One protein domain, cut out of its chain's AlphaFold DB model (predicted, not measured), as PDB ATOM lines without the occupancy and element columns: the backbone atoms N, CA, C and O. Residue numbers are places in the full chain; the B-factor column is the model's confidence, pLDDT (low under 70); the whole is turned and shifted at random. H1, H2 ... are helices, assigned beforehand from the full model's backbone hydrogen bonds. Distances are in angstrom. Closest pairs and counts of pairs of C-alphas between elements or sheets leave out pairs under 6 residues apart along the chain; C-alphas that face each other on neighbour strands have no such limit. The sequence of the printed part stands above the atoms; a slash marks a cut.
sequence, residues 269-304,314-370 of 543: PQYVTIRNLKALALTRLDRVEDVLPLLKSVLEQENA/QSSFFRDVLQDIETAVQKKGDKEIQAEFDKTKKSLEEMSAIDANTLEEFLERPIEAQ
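Overview. This is residues 269 to 304 and 314 to 370 of the 543 residues of an uncharacterized protein of Ramazzottius varieornatus (UniProt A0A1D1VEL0). Two helical hairpins, H1 with H2 and H3 with H4, are laid one over the other as a four-helix bundle, H1 beside H3 and H2 beside H4; in each hairpin the helices are closest near their turn and spread apart away from it. The bundle is up and down, each helix running against the one before it in the chain; short H5 sits near the end where H1 and H3 begin, and beyond it residues 364 to 370 stick out as a free tail that adds to the length. The printed part has 93 residues, with five named helices in the order H1 to H5 and no named strand, and its class is all helix. It is compact, with a radius of gyration of the C-alphas of 13.3 A, and its outline is elongated, 47 by 29 by 22 A.

Arrangement. Begin with H2, residues 288 to 304, the longest helix. With residues 288 to 294 alone it touches H1, residues 272 to 284, at a shallow tilt of 23 degrees, opposite ways; the closest C-alphas, of Ala 279 and Val 291, are 5.6 A apart. H2 also touches H4, residues 335 to 350, the same way at a shallow tilt of 32 degrees, only just short of steep; look at the C-alphas of Leu 292 and Phe 341, the closest, at 6.9 A. Turn next to H3, residues 319 to 332, which touches H1 the same way at a shallow tilt of 24 degrees, closest at the C-alphas of Thr 283 and Ile 325, 6.0 A apart. H3 and H4 form a helical hairpin at a shallow tilt of 15 degrees; residues 326 to 330 touch residues 337 to 341, closest at the C-alphas of Val 329 and Gln 338, 6.0 A apart. H2 and H3 only just touch, with 3 pairs of C-alphas within 8 A, while H1 and H4 are apart. H5, residues 359 to 363, only just touches H1, closest at the C-alphas of Thr 273 and Leu 359, 7.5 A apart. In H1, H3, H4 and H5 every O i to N i+4 pair is within hydrogen-bond range; in H2, 9 of 13 are.

Along the chain. Find C-alpha 288 at (210.388, 189.888, 324.480); from there H2 runs 25.5 A to C-alpha 304. H1 begins at C-alpha 272, (201.649, 201.500, 313.208), and measures 18.4 A. H3 measures 20.2 A, H4 22.5 A and H5 6.2 A, ending at C-alpha 363, (203.741, 211.101, 317.181).

Size, cuts and confidence. The two C-alphas farthest apart, of Lys 335 and Ala 369, are 46.9 A apart. Residues 305 to 313 are not printed, and C-alphas 304 and 314 across this cut are 15.0 A apart. Of the links printed whole, H1 to H2 and H3 to H4 are tight and H4 to H5 is short. Look for pLDDT under 70 at residues 301 to 304, 314 to 316, 351 to 357, 360 and 366 to 370.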
ATOM      1  N   PRO A 269     194.380 197.570 316.965       73.75
ATOM      2  CA  PRO A 269     195.755 197.378 317.421       73.75
ATOM      3  C   PRO A 269     196.789 197.252 316.286       73.75
ATOM      4  O   PRO A 269     197.988 197.267 316.563       73.75
ATOM      5  N   GLN A 270     196.369 197.143 315.020       72.88
ATOM      6  CA  GLN A 270     197.255 197.048 313.853       72.88
ATOM      7  C   GLN A 270     197.774 198.412 313.367       72.88
ATOM      8  O   GLN A 270     198.659 198.452 312.513       72.88
ATOM      9  N   TYR A 271     197.283 199.538 313.900       78.81
ATOM     10  CA  TYR A 271     197.853 200.849 313.584       78.81
ATOM     11  C   TYR A 271     199.333 200.932 313.985       78.81
ATOM     12  O   TYR A 271     199.674 200.672 315.137       78.81
ATOM     13  N   VAL A 272     200.183 201.393 313.058       80.81
ATOM     14  CA  VAL A 272     201.649 201.500 313.208       80.81
ATOM     15  C   VAL A 272     202.066 202.066 314.569       80.81
ATOM     16  O   VAL A 272     202.820 201.419 315.291       80.81
ATOM     17  N   THR A 273     201.535 203.221 314.982       80.06
ATOM     18  CA  THR A 273     201.895 203.848 316.268       80.06
ATOM     19  C   THR A 273     201.553 202.984 317.480       80.06
ATOM     20  O   THR A 273     202.371 202.858 318.383       80.06
ATOM     21  N   ILE A 274     200.375 202.357 317.498       84.19
ATOM     22  CA  ILE A 274     199.930 201.484 318.594       84.19
ATOM     23  C   ILE A 274     200.746 200.192 318.622       84.19
ATOM     24  O   ILE A 274     201.169 199.774 319.695       84.19
ATOM     25  N   ARG A 275     201.034 199.600 317.457       84.44
ATOM     26  CA  ARG A 275     201.889 198.413 317.330       84.44
ATOM     27  C   ARG A 275     203.302 198.681 317.862       84.44
ATOM     28  O   ARG A 275     203.811 197.884 318.644       84.44
ATOM     29  N   ASN A 276     203.896 199.820 317.500       86.75
ATOM     30  CA  ASN A 276     205.224 200.234 317.965       86.75
ATOM     31  C   ASN A 276     205.246 200.519 319.472       86.75
ATOM     32  O   ASN A 276     206.099 199.990 320.177       86.75
ATOM     33  N   LEU A 277     204.272 201.279 319.989       86.81
ATOM     34  CA  LEU A 277     204.139 201.538 321.429       86.81
ATOM     35  C   LEU A 277     203.912 200.251 322.235       86.81
ATOM     36  O   LEU A 277     204.468 200.106 323.320       86.81
ATOM     37  N   LYS A 278     203.137 199.297 321.699       86.88
ATOM     38  CA  LYS A 278     202.894 197.992 322.327       86.88
ATOM     39  C   LYS A 278     204.158 197.136 322.362       86.88
ATOM     40  O   LYS A 278     204.435 196.536 323.397       86.88
ATOM     41  N   ALA A 279     204.922 197.103 321.269       86.19
ATOM     42  CA  ALA A 279     206.212 196.423 321.227       86.19
ATOM     43  C   ALA A 279     207.173 197.020 322.268       86.19
ATOM     44  O   ALA A 279     207.660 196.288 323.122       86.19
ATOM     45  N   LEU A 280     207.333 198.349 322.287       86.69
ATOM     46  CA  LEU A 280     208.175 199.060 323.257       86.69
ATOM     47  C   LEU A 280     207.741 198.763 324.710       86.69
ATOM     48  O   LEU A 280     208.576 198.452 325.555       86.69
ATOM     49  N   ALA A 281     206.438 198.776 325.009       88.69
ATOM     50  CA  ALA A 281     205.927 198.443 326.340       88.69
ATOM     51  C   ALA A 281     206.218 196.985 326.759       88.69
ATOM     52  O   ALA A 281     206.650 196.757 327.888       88.69
ATOM     53  N   LEU A 282     206.050 196.008 325.860       86.81
ATOM     54  CA  LEU A 282     206.389 194.602 326.122       86.81
ATOM     55  C   LEU A 282     207.895 194.404 326.345       86.81
ATOM     56  O   LEU A 282     208.291 193.736 327.298       86.81
ATOM     57  N   THR A 283     208.733 195.060 325.538       86.31
ATOM     58  CA  THR A 283     210.194 195.095 325.703       86.31
ATOM     59  C   THR A 283     210.606 195.644 327.070       86.31
ATOM     60  O   THR A 283     211.484 195.085 327.722       86.31
ATOM     61  N   ARG A 284     209.953 196.711 327.553       86.75
ATOM     62  CA  ARG A 284     210.224 197.299 328.880       86.75
ATOM     63  C   ARG A 284     209.656 196.473 330.048       86.75
ATOM     64  O   ARG A 284     210.023 196.745 331.187       86.75
ATOM     65  N   LEU A 285     208.810 195.476 329.775       87.38
ATOM     66  CA  LEU A 285     208.311 194.469 330.727       87.38
ATOM     67  C   LEU A 285     209.092 193.141 330.674       87.38
ATOM     68  O   LEU A 285     208.661 192.177 331.298       87.38
ATOM     69  N   ASP A 286     210.192 193.071 329.913       84.62
ATOM     70  CA  ASP A 286     210.992 191.854 329.664       84.62
ATOM     71  C   ASP A 286     210.224 190.693 328.983       84.62
ATOM     72  O   ASP A 286     210.661 189.539 328.938       84.62
ATOM     73  N   ARG A 287     209.074 191.012 328.372       86.56
ATOM     74  CA  ARG A 287     208.201 190.091 327.624       86.56
ATOM     75  C   ARG A 287     208.550 190.088 326.137       86.56
ATOM     76  O   ARG A 287     207.715 190.372 325.276       86.56
ATOM     77  N   VAL A 288     209.819 189.829 325.837       83.44
ATOM     78  CA  VAL A 288     210.388 189.888 324.480       83.44
ATOM     79  C   VAL A 288     209.775 188.822 323.557       83.44
ATOM     80  O   VAL A 288     209.568 189.065 322.369       83.44
ATOM     81  N   GLU A 289     209.385 187.679 324.113       82.75
ATOM     82  CA  GLU A 289     208.689 186.576 323.449       82.75
ATOM     83  C   GLU A 289     207.375 187.033 322.808       82.75
ATOM     84  O   GLU A 289     207.090 186.667 321.674       82.75
ATOM     85  N   ASP A 290     206.607 187.891 323.490       84.50
ATOM     86  CA  ASP A 290     205.336 188.432 322.987       84.50
ATOM     87  C   ASP A 290     205.532 189.480 321.873       84.50
ATOM     88  O   ASP A 290     204.591 189.804 321.139       84.50
ATOM     89  N   VAL A 291     206.750 190.012 321.716       84.44
ATOM     90  CA  VAL A 291     207.099 190.938 320.629       84.44
ATOM     91  C   VAL A 291     207.306 190.182 319.314       84.44
ATOM     92  O   VAL A 291     206.915 190.688 318.263       84.44
ATOM     93  N   LEU A 292     207.836 188.953 319.341       82.31
ATOM     94  CA  LEU A 292     208.095 188.176 318.120       82.31
ATOM     95  C   LEU A 292     206.814 187.892 317.296       82.31
ATOM     96  O   LEU A 292     206.839 188.159 316.092       82.31
ATOM     97  N   PRO A 293     205.670 187.457 317.871       84.44
ATOM     98  CA  PRO A 293     204.397 187.372 317.155       84.44
ATOM     99  C   PRO A 293     203.912 188.715 316.597       84.44
ATOM    100  O   PRO A 293     203.360 188.752 315.499       84.44
ATOM    101  N   LEU A 294     204.135 189.831 317.306       82.38
ATOM    102  CA  LEU A 294     203.764 191.159 316.800       82.38
ATOM    103  C   LEU A 294     204.576 191.534 315.555       82.38
ATOM    104  O   LEU A 294     203.986 192.035 314.598       82.38
ATOM    105  N   LEU A 295     205.884 191.253 315.537       80.19
ATOM    106  CA  LEU A 295     206.733 191.448 314.356       80.19
ATOM    107  C   LEU A 295     206.294 190.525 313.200       80.19
ATOM    108  O   LEU A 295     206.040 191.004 312.095       80.19
ATOM    109  N   LYS A 296     206.124 189.219 313.464       80.62
ATOM    110  CA  LYS A 296     205.705 188.211 312.468       80.62
ATOM    111  C   LYS A 296     204.337 188.529 311.845       80.62
ATOM    112  O   LYS A 296     204.186 188.407 310.632       80.62
ATOM    113  N   SER A 297     203.384 189.046 312.628       79.75
ATOM    114  CA  SER A 297     202.045 189.422 312.138       79.75
ATOM    115  C   SER A 297     202.055 190.493 311.037       79.75
ATOM    116  O   SER A 297     201.102 190.589 310.264       79.75
ATOM    117  N   VAL A 298     203.124 191.295 310.942       73.75
ATOM    118  CA  VAL A 298     203.307 192.274 309.860       73.75
ATOM    119  C   VAL A 298     203.697 191.578 308.562       73.75
ATOM    120  O   VAL A 298     203.093 191.851 307.529       73.75
ATOM    121  N   LEU A 299     204.631 190.622 308.637       70.69
ATOM    122  CA  LEU A 299     205.051 189.803 307.495       70.69
ATOM    123  C   LEU A 299     203.853 189.041 306.898       70.69
ATOM    124  O   LEU A 299     203.691 188.952 305.683       70.69
ATOM    125  N   GLU A 300     202.985 188.499 307.752       70.38
ATOM    126  CA  GLU A 300     201.782 187.765 307.336       70.38
ATOM    127  C   GLU A 300     200.734 188.677 306.678       70.38
ATOM    128  O   GLU A 300     200.154 188.316 305.652       70.38
ATOM    129  N   GLN A 301     200.520 189.879 307.225       64.44
ATOM    130  CA  GLN A 301     199.592 190.867 306.661       64.44
ATOM    131  C   GLN A 301     200.056 191.381 305.294       64.44
ATOM    132  O   GLN A 301     199.226 191.575 304.409       64.44
ATOM    133  N   GLU A 302     201.359 191.561 305.089       54.16
ATOM    134  CA  GLU A 302     201.906 191.995 303.801       54.16
ATOM    135  C   GLU A 302     201.745 190.916 302.715       54.16
ATOM    136  O   GLU A 302     201.248 191.199 301.623       54.16
ATOM    137  N   ASN A 303     202.032 189.653 303.052       53.78
ATOM    138  CA  ASN A 303     201.837 188.511 302.150       53.78
ATOM    139  C   ASN A 303     200.367 188.310 301.723       53.78
ATOM    140  O   ASN A 303     200.100 187.900 300.591       53.78
ATOM    141  N   ALA A 304     199.405 188.636 302.594       53.84
ATOM    142  CA  ALA A 304     197.972 188.522 302.305       53.84
ATOM    143  C   ALA A 304     197.426 189.602 301.341       53.84
ATOM    144  O   ALA A 304     196.351 189.418 300.770       53.84
ATOM    145  N   GLN A 314     202.909 201.311 304.132       53.44
ATOM    146  CA  GLN A 314     203.353 202.179 305.213       53.44
ATOM    147  C   GLN A 314     204.321 201.418 306.124       53.44
ATOM    148  O   GLN A 314     203.992 200.343 306.638       53.44
ATOM    149  N   SER A 315     205.483 202.033 306.340       56.19
ATOM    150  CA  SER A 315     206.444 201.729 307.397       56.19
ATOM    151  C   SER A 315     205.753 201.207 308.660       56.19
ATOM    152  O   SER A 315     204.918 201.875 309.265       56.19
ATOM    153  N   SER A 316     206.069 199.970 309.043       63.47
ATOM    154  CA  SER A 316     205.371 199.261 310.118       63.47
ATOM    155  C   SER A 316     206.107 199.291 311.453       63.47
ATOM    156  O   SER A 316     205.445 199.157 312.486       63.47
ATOM    157  N   PHE A 317     207.423 199.514 311.457       71.75
ATOM    158  CA  PHE A 317     208.216 199.732 312.670       71.75
ATOM    159  C   PHE A 317     209.205 200.888 312.518       71.75
ATOM    160  O   PHE A 317     209.736 201.118 311.434       71.75
ATOM    161  N   PHE A 318     209.452 201.614 313.607       78.19
ATOM    162  CA  PHE A 318     210.462 202.673 313.658       78.19
ATOM    163  C   PHE A 318     211.829 202.095 314.051       78.19
ATOM    164  O   PHE A 318     211.918 201.134 314.823       78.19
ATOM    165  N   ARG A 319     212.909 202.674 313.514       77.75
ATOM    166  CA  ARG A 319     214.281 202.192 313.750       77.75
ATOM    167  C   ARG A 319     214.694 202.232 315.227       77.75
ATOM    168  O   ARG A 319     215.402 201.334 315.677       77.75
ATOM    169  N   ASP A 320     214.251 203.244 315.966       80.69
ATOM    170  CA  ASP A 320     214.495 203.398 317.405       80.69
ATOM    171  C   ASP A 320     213.841 202.272 318.223       80.69
ATOM    172  O   ASP A 320     214.499 201.662 319.062       80.69
ATOM    173  N   VAL A 321     212.590 201.919 317.916       80.94
ATOM    174  CA  VAL A 321     211.867 200.812 318.564       80.94
ATOM    175  C   VAL A 321     212.548 199.468 318.295       80.94
ATOM    176  O   VAL A 321     212.698 198.668 319.216       80.94
ATOM    177  N   LEU A 322     213.007 199.219 317.062       81.44
ATOM    178  CA  LEU A 322     213.746 197.993 316.728       81.44
ATOM    179  C   LEU A 322     215.096 197.907 317.450       81.44
ATOM    180  O   LEU A 322     215.459 196.827 317.912       81.44
ATOM    181  N   GLN A 323     215.808 199.027 317.600       82.56
ATOM    182  CA  GLN A 323     217.051 199.081 318.372       82.56
ATOM    183  C   GLN A 323     216.799 198.817 319.867       82.56
ATOM    184  O   GLN A 323     217.540 198.056 320.491       82.56
ATOM    185  N   ASP A 324     215.734 199.378 320.439       81.06
ATOM    186  CA  ASP A 324     215.330 199.116 321.825       81.06
ATOM    187  C   ASP A 324     215.029 197.621 322.054       81.06
ATOM    188  O   ASP A 324     215.529 197.040 323.022       81.06
ATOM    189  N   ILE A 325     214.291 196.980 321.134       82.94
ATOM    190  CA  ILE A 325     214.021 195.531 321.159       82.94
ATOM    191  C   ILE A 325     215.330 194.737 321.073       82.94
ATOM    192  O   ILE A 325     215.550 193.846 321.892       82.94
ATOM    193  N   GLU A 326     216.224 195.080 320.144       82.19
ATOM    194  CA  GLU A 326     217.521 194.414 319.969       82.19
ATOM    195  C   GLU A 326     218.365 194.451 321.254       82.19
ATOM    196  O   GLU A 326     218.892 193.419 321.675       82.19
ATOM    197  N   THR A 327     218.423 195.593 321.953       83.75
ATOM    198  CA  THR A 327     219.147 195.666 323.237       83.75
ATOM    199  C   THR A 327     218.501 194.841 324.352       83.75
ATOM    200  O   THR A 327     219.205 194.422 325.269       83.75
ATOM    201  N   ALA A 328     217.187 194.602 324.314       79.69
ATOM    202  CA  ALA A 328     216.505 193.748 325.288       79.69
ATOM    203  C   ALA A 328     216.710 192.259 324.983       79.69
ATOM    204  O   ALA A 328     217.051 191.500 325.888       79.69
ATOM    205  N   VAL A 329     216.611 191.859 323.710       80.81
ATOM    206  CA  VAL A 329     216.959 190.509 323.231       80.81
ATOM    207  C   VAL A 329     218.389 190.148 323.657       80.81
ATOM    208  O   VAL A 329     218.615 189.094 324.249       80.81
ATOM    209  N   GLN A 330     219.348 191.058 323.442       80.44
ATOM    210  CA  GLN A 330     220.747 190.867 323.845       80.44
ATOM    211  C   GLN A 330     220.938 190.769 325.369       80.44
ATOM    212  O   GLN A 330     221.778 189.994 325.821       80.44
ATOM    213  N   LYS A 331     220.170 191.522 326.171       80.31
ATOM    214  CA  LYS A 331     220.213 191.441 327.646       80.31
ATOM    215  C   LYS A 331     219.654 190.129 328.184       80.31
ATOM    216  O   LYS A 331     220.152 189.645 329.195       80.31
ATOM    217  N   LYS A 332     218.631 189.581 327.525       77.94
ATOM    218  CA  LYS A 332     217.986 188.325 327.920       77.94
ATOM    219  C   LYS A 332     218.872 187.107 327.631       77.94
ATOM    220  O   LYS A 332     218.900 186.170 328.419       77.94
ATOM    221  N   GLY A 333     219.664 187.157 326.556       72.81
ATOM    222  CA  GLY A 333     220.727 186.181 326.271       72.81
ATOM    223  C   GLY A 333     220.261 184.860 325.642       72.81
ATOM    224  O   GLY A 333     221.087 183.984 325.368       72.81
ATOM    225  N   ASP A 334     218.963 184.722 325.368       82.19
ATOM    226  CA  ASP A 334     218.372 183.540 324.741       82.19
ATOM    227  C   ASP A 334     218.715 183.465 323.246       82.19
ATOM    228  O   ASP A 334     218.186 184.206 322.413       82.19
ATOM    229  N   LYS A 335     219.588 182.516 322.890       77.62
ATOM    230  CA  LYS A 335     220.099 182.337 321.517       77.62
ATOM    231  C   LYS A 335     219.002 182.057 320.484       77.62
ATOM    232  O   LYS A 335     219.153 182.442 319.328       77.62
ATOM    233  N   GLU A 336     217.915 181.401 320.886       78.88
ATOM    234  CA  GLU A 336     216.778 181.104 320.004       78.88
ATOM    235  C   GLU A 336     215.967 182.369 319.693       78.88
ATOM    236  O   GLU A 336     215.753 182.684 318.523       78.88
ATOM    237  N   ILE A 337     215.614 183.153 320.720       77.44
ATOM    238  CA  ILE A 337     214.923 184.447 320.579       77.44
ATOM    239  C   ILE A 337     215.771 185.411 319.738       77.44
ATOM    240  O   ILE A 337     215.235 186.103 318.873       77.44
ATOM    241  N   GLN A 338     217.091 185.423 319.942       78.81
ATOM    242  CA  GLN A 338     218.010 186.241 319.151       78.81
ATOM    243  C   GLN A 338     218.044 185.823 317.675       78.81
ATOM    244  O   GLN A 338     217.883 186.674 316.801       78.81
ATOM    245  N   ALA A 339     218.168 184.526 317.377       79.81
ATOM    246  CA  ALA A 339     218.153 184.033 316.000       79.81
ATOM    247  C   ALA A 339     216.803 184.283 315.295       79.81
ATOM    248  O   ALA A 339     216.776 184.624 314.108       79.81
ATOM    249  N   GLU A 340     215.679 184.155 316.010       79.38
ATOM    250  CA  GLU A 340     214.360 184.504 315.477       79.38
ATOM    251  C   GLU A 340     214.203 186.010 315.235       79.38
ATOM    252  O   GLU A 340     213.661 186.403 314.195       79.38
ATOM    253  N   PHE A 341     214.686 186.854 316.150       83.06
ATOM    254  CA  PHE A 341     214.672 188.306 315.987       83.06
ATOM    255  C   PHE A 341     215.524 188.737 314.790       83.06
ATOM    256  O   PHE A 341     215.017 189.447 313.927       83.06
ATOM    257  N   ASP A 342     216.761 188.248 314.667       80.50
ATOM    258  CA  ASP A 342     217.666 188.587 313.560       80.50
ATOM    259  C   ASP A 342     217.103 188.155 312.199       80.50
ATOM    260  O   ASP A 342     217.202 188.892 311.214       80.50
ATOM    261  N   LYS A 343     216.462 186.980 312.131       83.56
ATOM    262  CA  LYS A 343     215.747 186.526 310.929       83.56
ATOM    263  C   LYS A 343     214.575 187.454 310.597       83.56
ATOM    264  O   LYS A 343     214.415 187.851 309.447       83.56
ATOM    265  N   THR A 344     213.778 187.818 311.599       78.69
ATOM    266  CA  THR A 344     212.600 188.683 311.434       78.69
ATOM    267  C   THR A 344     212.998 190.108 311.035       78.69
ATOM    268  O   THR A 344     212.377 190.692 310.150       78.69
ATOM    269  N   LYS A 345     214.069 190.649 311.627       78.44
ATOM    270  CA  LYS A 345     214.656 191.957 311.312       78.44
ATOM    271  C   LYS A 345     215.135 192.019 309.863       78.44
ATOM    272  O   LYS A 345     214.749 192.948 309.160       78.44
ATOM    273  N   LYS A 346     215.862 191.002 309.383       79.56
ATOM    274  CA  LYS A 346     216.273 190.905 307.969       79.56
ATOM    275  C   LYS A 346     215.077 190.908 307.018       79.56
ATOM    276  O   LYS A 346     215.069 191.686 306.075       79.56
ATOM    277  N   SER A 347     214.028 190.133 307.304       74.56
ATOM    278  CA  SER A 347     212.808 190.156 306.482       74.56
ATOM    279  C   SER A 347     212.078 191.510 306.513       74.56
ATOM    280  O   SER A 347     211.507 191.911 305.504       74.56
ATOM    281  N   LEU A 348     212.111 192.253 307.626       73.50
ATOM    282  CA  LEU A 348     211.561 193.619 307.695       73.50
ATOM    283  C   LEU A 348     212.416 194.644 306.921       73.50
ATOM    284  O   LEU A 348     211.860 195.558 306.308       73.50
ATOM    285  N   GLU A 349     213.742 194.488 306.929       75.69
ATOM    286  CA  GLU A 349     214.690 195.291 306.142       75.69
ATOM    287  C   GLU A 349     214.518 195.033 304.632       75.69
ATOM    288  O   GLU A 349     214.376 195.983 303.861       75.69
ATOM    289  N   GLU A 350     214.431 193.766 304.212       70.12
ATOM    290  CA  GLU A 350     214.202 193.339 302.820       70.12
ATOM    291  C   GLU A 350     212.894 193.893 302.230       70.12
ATOM    292  O   GLU A 350     212.845 194.253 301.052       70.12
ATOM    293  N   MET A 351     211.842 194.014 303.045       61.44
ATOM    294  CA  MET A 351     210.548 194.577 302.634       61.44
ATOM    295  C   MET A 351     210.473 196.110 302.755       61.44
ATOM    296  O   MET A 351     209.444 196.701 302.439       61.44
ATOM    297  N   SER A 352     211.550 196.785 303.184       61.44
ATOM    298  CA  SER A 352     211.576 198.244 303.411       61.44
ATOM    299  C   SER A 352     210.509 198.739 304.406       61.44
ATOM    300  O   SER A 352     210.099 199.898 304.378       61.44
ATOM    301  N   ALA A 353     210.079 197.875 305.331       60.12
ATOM    302  CA  ALA A 353     209.001 198.134 306.289       60.12
ATOM    303  C   ALA A 353     209.442 198.965 307.518       60.12
ATOM    304  O   ALA A 353     208.687 199.084 308.489       60.12
ATOM    305  N   ILE A 354     210.656 199.527 307.490       66.38
ATOM    306  CA  ILE A 354     211.276 200.272 308.591       66.38
ATOM    307  C   ILE A 354     211.288 201.766 308.270       66.38
ATOM    308  O   ILE A 354     211.864 202.197 307.273       66.38
ATOM    309  N   ASP A 355     210.690 202.568 309.147       63.22
ATOM    310  CA  ASP A 355     210.747 204.023 309.054       63.22
ATOM    311  C   ASP A 355     212.100 204.557 309.559       63.22
ATOM    312  O   ASP A 355     212.588 204.163 310.623       63.22
ATOM    313  N   ALA A 356     212.677 205.516 308.832       60.00
ATOM    314  CA  ALA A 356     213.901 206.215 309.242       60.00
ATOM    315  C   ALA A 356     213.664 207.269 310.345       60.00
ATOM    316  O   ALA A 356     214.616 207.776 310.935       60.00
ATOM    317  N   ASN A 357     212.398 207.608 310.596       65.25
ATOM    318  CA  ASN A 357     211.956 208.576 311.597       65.25
ATOM    319  C   ASN A 357     211.892 207.936 312.996       65.25
ATOM    320  O   ASN A 357     211.703 206.725 313.106       65.25
ATOM    321  N   THR A 358     211.989 208.735 314.062       73.12
ATOM    322  CA  THR A 358     211.748 208.242 315.433       73.12
ATOM    323  C   THR A 358     210.254 208.147 315.740       73.12
ATOM    324  O   THR A 358     209.431 208.866 315.157       73.12
ATOM    325  N   LEU A 359     209.891 207.291 316.695       73.31
ATOM    326  CA  LEU A 359     208.520 207.158 317.188       73.31
ATOM    327  C   LEU A 359     207.993 208.490 317.748       73.31
ATOM    328  O   LEU A 359     206.854 208.863 317.469       73.31
ATOM    329  N   GLU A 360     208.815 209.222 318.505       68.94
ATOM    330  CA  GLU A 360     208.431 210.521 319.074       68.94
ATOM    331  C   GLU A 360     208.207 211.573 317.975       68.94
ATOM    332  O   GLU A 360     207.170 212.237 317.969       68.94
ATOM    333  N   GLU A 361     209.086 211.649 316.968       71.12
ATOM    334  CA  GLU A 361     208.886 212.550 315.830       71.12
ATOM    335  C   GLU A 361     207.623 212.203 315.031       71.12
ATOM    336  O   GLU A 361     206.900 213.111 314.615       71.12
ATOM    337  N   PHE A 362     207.316 210.916 314.844       72.94
ATOM    338  CA  PHE A 362     206.088 210.496 314.173       72.94
ATOM    339  C   PHE A 362     204.833 210.872 314.976       72.94
ATOM    340  O   PHE A 362     203.847 211.332 314.393       72.94
ATOM    341  N   LEU A 363     204.850 210.707 316.303       74.69
ATOM    342  CA  LEU A 363     203.741 211.101 317.181       74.69
ATOM    343  C   LEU A 363     203.501 212.618 317.155       74.69
ATOM    344  O   LEU A 363     202.350 213.057 317.153       74.69
ATOM    345  N   GLU A 364     204.561 213.417 317.066       72.88
ATOM    346  CA  GLU A 364     204.491 214.881 316.997       72.88
ATOM    347  C   GLU A 364     204.131 215.447 315.611       72.88
ATOM    348  O   GLU A 364     203.914 216.653 315.494       72.88
ATOM    349  N   ARG A 365     204.010 214.622 314.557       72.81
ATOM    350  CA  ARG A 365     203.606 215.110 313.221       72.81
ATOM    351  C   ARG A 365     202.251 215.838 313.271       72.81
ATOM    352  O   ARG A 365     201.334 215.338 313.936       72.81
ATOM    353  N   PRO A 366     202.083 216.972 312.563       63.97
ATOM    354  CA  PRO A 366     200.803 217.672 312.495       63.97
ATOM    355  C   PRO A 366     199.699 216.746 311.978       63.97
ATOM    356  O   PRO A 366     199.904 215.955 311.060       63.97
ATOM    357  N   ILE A 367     198.509 216.848 312.567       67.38
ATOM    358  CA  ILE A 367     197.300 216.248 312.012       67.38
ATOM    359  C   ILE A 367     196.874 217.118 310.832       67.38
ATOM    360  O   ILE A 367     196.378 218.234 311.007       67.38
ATOM    361  N   GLU A 368     197.063 216.594 309.628       58.34
ATOM    362  CA  GLU A 368     196.433 217.139 308.431       58.34
ATOM    363  C   GLU A 368     194.914 216.986 308.542       58.34
ATOM    364  O   GLU A 368     194.403 215.930 308.931       58.34
ATOM    365  N   ALA A 369     194.171 218.035 308.182       49.91
ATOM    366  CA  ALA A 369     192.746 217.878 307.925       49.91
ATOM    367  C   ALA A 369     192.575 216.828 306.821       49.91
ATOM    368  O   ALA A 369     193.130 216.998 305.734       49.91
ATOM    369  N   GLN A 370     191.799 215.768 307.079       44.28
ATOM    370  CA  GLN A 370     191.426 214.827 306.027       44.28
ATOM    371  C   GLN A 370     190.717 215.605 304.919       44.28
ATOM    372  O   GLN A 370     189.550 215.978 305.058       44.28
TER     373      GLN A 370